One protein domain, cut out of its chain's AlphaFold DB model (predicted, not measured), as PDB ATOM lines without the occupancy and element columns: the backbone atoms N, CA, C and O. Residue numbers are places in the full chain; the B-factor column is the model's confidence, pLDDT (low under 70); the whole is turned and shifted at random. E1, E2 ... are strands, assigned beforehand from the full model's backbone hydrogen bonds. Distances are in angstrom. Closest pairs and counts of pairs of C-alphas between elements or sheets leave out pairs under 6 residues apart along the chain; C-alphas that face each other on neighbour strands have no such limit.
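What this domain is: This is residues 17 to 62 of the 70 residues of the protein "Chitin binding protein" of Methanosarcina barkeri str. Wiesmoor (UniProt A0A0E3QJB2). Little regular structure: a narrow sheet of three strands, E2 in the middle, with a long loop, residues 34 to 57, that runs out past the end of E2 and folds back to E3. Of 46 printed residues, 14 lie in named strands; the class is all strand, with no named helix. E1, E2 and E3 form a meander, each strand the antiparallel neighbour of the one before. The whole is only just loose, close to compact, with a radius of gyration of the C-alphas of 11.4 A, and elongated, 36 by 20 by 13 A.

How they stand to each other: E1, residues 17 to 19, and E2, residues 27 to 33, form a hairpin at 156 degrees, with N 17 and O 32 3.0 A apart. E2 and E3, residues 58 to 61, form another at 147 degrees, with N 29 and O 59 2.8 A apart. E1 and E3 are apart.

Where its parts are: E1, 6.9 A long, begins at C-alpha 17 (86.247, 110.442, 96.687). E2 measures 19.3 A. E3, 9.7 A, ends at C-alpha 61 (70.331, 112.000, 98.715).

The domain as a whole: The printed part has no cut. The link E2 to E3 is long. No printed residue is under pLDDT 70.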
ATOM      1  N   SER A  17      86.651 109.624  95.543       96.81
ATOM      2  CA  SER A  17      86.247 110.442  96.687       96.81
ATOM      3  C   SER A  17      84.810 110.924  96.519       96.81
ATOM      4  O   SER A  17      84.317 111.000  95.398       96.81
ATOM      5  N   ALA A  18      84.162 111.267  97.631       95.06
ATOM      6  CA  ALA A  18      82.831 111.863  97.657       95.06
ATOM      7  C   ALA A  18      82.847 113.123  98.529       95.06
ATOM      8  O   ALA A  18      83.542 113.152  99.548       95.06
ATOM      9  N   SER A  19      82.104 114.156  98.136       95.06
ATOM     10  CA  SER A  19      81.975 115.388  98.914       95.06
ATOM     11  C   SER A  19      80.616 116.061  98.679       95.06
ATOM     12  O   SER A  19      80.223 116.201  97.521       95.06
ATOM     13  N   PRO A  20      79.915 116.517  99.734       94.00
ATOM     14  CA  PRO A  20      80.158 116.226 101.148       94.00
ATOM     15  C   PRO A  20      79.778 114.776 101.505       94.00
ATOM     16  O   PRO A  20      78.942 114.161 100.853       94.00
ATOM     17  N   THR A  21      80.363 114.218 102.568       91.00
ATOM     18  CA  THR A  21      80.024 112.862 103.060       91.00
ATOM     19  C   THR A  21      78.937 112.855 104.136       91.00
ATOM     20  O   THR A  21      78.469 111.794 104.541       91.00
ATOM     21  N   SER A  22      78.531 114.030 104.622       87.94
ATOM     22  CA  SER A  22      77.474 114.199 105.618       87.94
ATOM     23  C   SER A  22      76.822 115.579 105.495       87.94
ATOM     24  O   SER A  22      77.409 116.508 104.942       87.94
ATOM     25  N   GLY A  23      75.596 115.711 106.000       88.31
ATOM     26  CA  GLY A  23      74.836 116.957 105.963       88.31
ATOM     27  C   GLY A  23      73.341 116.730 106.182       88.31
ATOM     28  O   GLY A  23      72.906 115.624 106.517       88.31
ATOM     29  N   LYS A  24      72.551 117.796 106.016       87.06
ATOM     30  CA  LYS A  24      71.083 117.718 106.032       87.06
ATOM     31  C   LYS A  24      70.575 117.310 104.651       87.06
ATOM     32  O   LYS A  24      71.174 117.679 103.648       87.06
ATOM     33  N   ALA A  25      69.478 116.560 104.620       85.00
ATOM     34  CA  ALA A  25      68.788 116.253 103.375       85.00
ATOM     35  C   ALA A  25      68.004 117.490 102.868       85.00
ATOM     36  O   ALA A  25      67.504 118.248 103.704       85.00
ATOM     37  N   PRO A  26      67.853 117.673 101.542       88.06
ATOM     38  CA  PRO A  26      68.520 116.904 100.490       88.06
ATOM     39  C   PRO A  26      70.028 117.192 100.464       88.06
ATOM     40  O   PRO A  26      70.450 118.344 100.538       88.06
ATOM     41  N   LEU A  27      70.835 116.134 100.388       88.12
ATOM     42  CA  LEU A  27      72.290 116.237 100.352       88.12
ATOM     43  C   LEU A  27      72.778 115.922  98.941       88.12
ATOM     44  O   LEU A  27      72.728 114.771  98.517       88.12
ATOM     45  N   ASN A  28      73.271 116.933  98.234       92.00
ATOM     46  CA  ASN A  28      73.889 116.744  96.926       92.00
ATOM     47  C   ASN A  28      75.342 116.318  97.121       92.00
ATOM     48  O   ASN A  28      76.152 117.114  97.590       92.00
ATOM     49  N   VAL A  29      75.655 115.069  96.783       93.56
ATOM     50  CA  VAL A  29      76.989 114.478  96.900       93.56
ATOM     51  C   VAL A  29      77.609 114.359  95.515       93.56
ATOM     52  O   VAL A  29      77.071 113.675  94.643       93.56
ATOM     53  N   ALA A  30      78.766 114.990  95.329       95.56
ATOM     54  CA  ALA A  30      79.582 114.841  94.135       95.56
ATOM     55  C   ALA A  30      80.596 113.711  94.333       95.56
ATOM     56  O   ALA A  30      81.334 113.692  95.325       95.56
ATOM     57  N   PHE A  31      80.652 112.784  93.379       96.19
ATOM     58  CA  PHE A  31      81.639 111.711  93.341       96.19
ATOM     59  C   PHE A  31      82.717 112.032  92.311       96.19
ATOM     60  O   PHE A  31      82.443 112.506  91.212       96.19
ATOM     61  N   THR A  32      83.967 111.754  92.669       96.94
ATOM     62  CA  THR A  32      85.127 111.971  91.805       96.94
ATOM     63  C   THR A  32      85.880 110.668  91.633       96.94
ATOM     64  O   THR A  32      86.342 110.081  92.616       96.94
ATOM     65  N   ASP A  33      86.041 110.245  90.386       96.81
ATOM     66  CA  ASP A  33      86.926 109.159  90.005       96.81
ATOM     67  C   ASP A  33      88.390 109.538  90.253       96.81
ATOM     68  O   ASP A  33      88.875 110.592  89.847       96.81
ATOM     69  N   LYS A  34      89.109 108.648  90.927       96.75
ATOM     70  CA  LYS A  34      90.562 108.704  91.135       96.75
ATOM     71  C   LYS A  34      91.238 107.434  90.626       96.75
ATOM     72  O   LYS A  34      92.370 107.138  91.009       96.75
ATOM     73  N   SER A  35      90.532 106.654  89.807       95.69
ATOM     74  CA  SER A  35      91.031 105.386  89.303       95.69
ATOM     75  C   SER A  35      92.293 105.583  88.470       95.69
ATOM     76  O   SER A  35      92.440 106.544  87.717       95.69
ATOM     77  N   THR A  36      93.218 104.637  88.583       93.06
ATOM     78  CA  THR A  36      94.468 104.640  87.814       93.06
ATOM     79  C   THR A  36      94.416 103.593  86.706       93.06
ATOM     80  O   THR A  36      93.557 102.712  86.717       93.06
ATOM     81  N   ARG A  37      95.364 103.663  85.760       90.06
ATOM     82  CA  ARG A  37      95.493 102.742  84.613       90.06
ATOM     83  C   ARG A  37      94.293 102.786  83.650       90.06
ATOM     84  O   ARG A  37      93.721 101.759  83.308       90.06
ATOM     85  N   VAL A  38      93.954 104.004  83.217       89.75
ATOM     86  CA  VAL A  38      93.054 104.324  82.087       89.75
ATOM     87  C   VAL A  38      91.731 103.529  82.103       89.75
ATOM     88  O   VAL A  38      91.490 102.691  81.229       89.75
ATOM     89  N   PRO A  39      90.856 103.755  83.100       91.00
ATOM     90  CA  PRO A  39      89.496 103.222  83.064       91.00
ATOM     91  C   PRO A  39      88.742 103.723  81.822       91.00
ATOM     92  O   PRO A  39      88.891 104.867  81.402       91.00
ATOM     93  N   THR A  40      87.907 102.860  81.242       93.31
ATOM     94  CA  THR A  40      87.072 103.189  80.069       93.31
ATOM     95  C   THR A  40      85.575 103.111  80.355       93.31
ATOM     96  O   THR A  40      84.763 103.512  79.522       93.31
ATOM     97  N   LYS A  41      85.190 102.560  81.514       94.31
ATOM     98  CA  LYS A  41      83.803 102.396  81.964       94.31
ATOM     99  C   LYS A  41      83.743 102.485  83.485       94.31
ATOM    100  O   LYS A  41      84.624 101.953  84.161       94.31
ATOM    101  N   TRP A  42      82.659 103.061  84.000       96.00
ATOM    102  CA  TRP A  42      82.375 103.169  85.431       96.00
ATOM    103  C   TRP A  42      81.043 102.502  85.763       96.00
ATOM    104  O   TRP A  42      80.135 102.412  84.933       96.00
ATOM    105  N   LYS A  43      80.943 101.997  86.990       95.50
ATOM    106  CA  LYS A  43      79.698 101.507  87.577       95.50
ATOM    107  C   LYS A  43      79.710 101.861  89.056       95.50
ATOM    108  O   LYS A  43      80.396 101.215  89.842       95.50
ATOM    109  N   TRP A  44      78.928 102.865  89.412       93.38
ATOM    110  CA  TRP A  44      78.687 103.268  90.790       93.38
ATOM    111  C   TRP A  44      77.456 102.540  91.320       93.38
ATOM    112  O   TRP A  44      76.502 102.304  90.579       93.38
ATOM    113  N   SER A  45      77.482 102.139  92.586       92.62
ATOM    114  CA  SER A  45      76.338 101.543  93.280       92.62
ATOM    115  C   SER A  45      76.252 102.179  94.657       92.62
ATOM    116  O   SER A  45      77.193 102.059  95.438       92.62
ATOM    117  N   PHE A  46      75.155 102.882  94.928       86.75
ATOM    118  CA  PHE A  46      75.017 103.723  96.124       86.75
ATOM    119  C   PHE A  46      74.355 103.001  97.310       86.75
ATOM    120  O   PHE A  46      74.225 103.570  98.388       86.75
ATOM    121  N   GLY A  47      73.987 101.727  97.135       85.50
ATOM    122  CA  GLY A  47      73.413 100.867  98.180       85.50
ATOM    123  C   GLY A  47      71.886 100.933  98.300       85.50
ATOM    124  O   GLY A  47      71.292 100.050  98.905       85.50
ATOM    125  N   ASP A  48      71.251 101.914  97.665       83.00
ATOM    126  CA  ASP A  48      69.795 102.113  97.570       83.00
ATOM    127  C   ASP A  48      69.167 101.468  96.315       83.00
ATOM    128  O   ASP A  48      67.967 101.575  96.080       83.00
ATOM    129  N   GLY A  49      69.981 100.798  95.494       86.50
ATOM    130  CA  GLY A  49      69.585 100.252  94.192       86.50
ATOM    131  C   GLY A  49      69.845 101.196  93.013       86.50
ATOM    132  O   GLY A  49      69.828 100.744  91.865       86.50
ATOM    133  N   THR A  50      70.175 102.463  93.268       88.00
ATOM    134  CA  THR A  50      70.569 103.426  92.238       88.00
ATOM    135  C   THR A  50      71.980 103.114  91.736       88.00
ATOM    136  O   THR A  50      72.896 102.789  92.505       88.00
ATOM    137  N   ILE A  51      72.171 103.223  90.418       93.75
ATOM    138  CA  ILE A  51      73.472 103.066  89.763       93.75
ATOM    139  C   ILE A  51      73.764 104.250  88.844       93.75
ATOM    140  O   ILE A  51      72.857 104.800  88.228       93.75
ATOM    141  N   SER A  52      75.046 104.577  88.680       94.12
ATOM    142  CA  SER A  52      75.508 105.496  87.635       94.12
ATOM    143  C   SER A  52      76.629 104.871  86.809       94.12
ATOM    144  O   SER A  52      77.390 104.030  87.299       94.12
ATOM    145  N   ARG A  53      76.711 105.265  85.535       96.31
ATOM    146  CA  ARG A  53      77.782 104.890  84.595       96.31
ATOM    147  C   ARG A  53      78.667 106.070  84.194       96.31
ATOM    148  O   ARG A  53      79.559 105.905  83.366       96.31
ATOM    149  N   GLU A  54      78.415 107.240  84.767       97.00
ATOM    150  CA  GLU A  54      79.245 108.423  84.572       97.00
ATOM    151  C   GLU A  54      80.575 108.267  85.309       97.00
ATOM    152  O   GLU A  54      80.658 107.573  86.325       97.00
ATOM    153  N   GLN A  55      81.625 108.916  84.808       95.88
ATOM    154  CA  GLN A  55      82.916 108.934  85.493       95.88
ATOM    155  C   GLN A  55      82.818 109.650  86.844       95.88
ATOM    156  O   GLN A  55      83.303 109.132  87.842       95.88
ATOM    157  N   ASN A  56      82.146 110.802  86.878       96.56
ATOM    158  CA  ASN A  56      81.991 111.643  88.063       96.56
ATOM    159  C   ASN A  56      80.503 111.974  88.262       96.56
ATOM    160  O   ASN A  56      80.062 113.017  87.785       96.56
ATOM    161  N   PRO A  57      79.706 111.079  88.869       95.56
ATOM    162  CA  PRO A  57      78.283 111.327  89.051       95.56
ATOM    163  C   PRO A  57      77.998 112.298  90.199       95.56
ATOM    164  O   PRO A  57      78.731 112.355  91.191       95.56
ATOM    165  N   GLU A  58      76.858 112.971  90.106       93.19
ATOM    166  CA  GLU A  58      76.235 113.687  91.218       93.19
ATOM    167  C   GLU A  58      74.987 112.933  91.683       93.19
ATOM    168  O   GLU A  58      74.196 112.452  90.870       93.19
ATOM    169  N   LEU A  59      74.806 112.814  93.000       89.12
ATOM    170  CA  LEU A  59      73.639 112.167  93.594       89.12
ATOM    171  C   LEU A  59      72.977 113.098  94.604       89.12
ATOM    172  O   LEU A  59      73.629 113.562  95.538       89.12
ATOM    173  N   SER A  60      71.670 113.323  94.462       86.69
ATOM    174  CA  SER A  60      70.875 113.985  95.498       86.69
ATOM    175  C   SER A  60      70.296 112.937  96.442       86.69
ATOM    176  O   SER A  60      69.445 112.133  96.064       86.69
ATOM    177  N   ILE A  61      70.794 112.911  97.675       82.25
ATOM    178  CA  ILE A  61      70.331 112.000  98.715       82.25
ATOM    179  C   ILE A  61      69.203 112.682  99.482       82.25
ATOM    180  O   ILE A  61      69.419 113.606 100.271       82.25
ATOM    181  N   HIS A  62      67.992 112.177  99.291       74.94
ATOM    182  CA  HIS A  62      66.834 112.501 100.111       74.94
ATOM    183  C   HIS A  62      66.750 111.421 101.201       74.94
ATOM    184  O   HIS A  62      66.605 110.244 100.882       74.94
TER     185      HIS A  62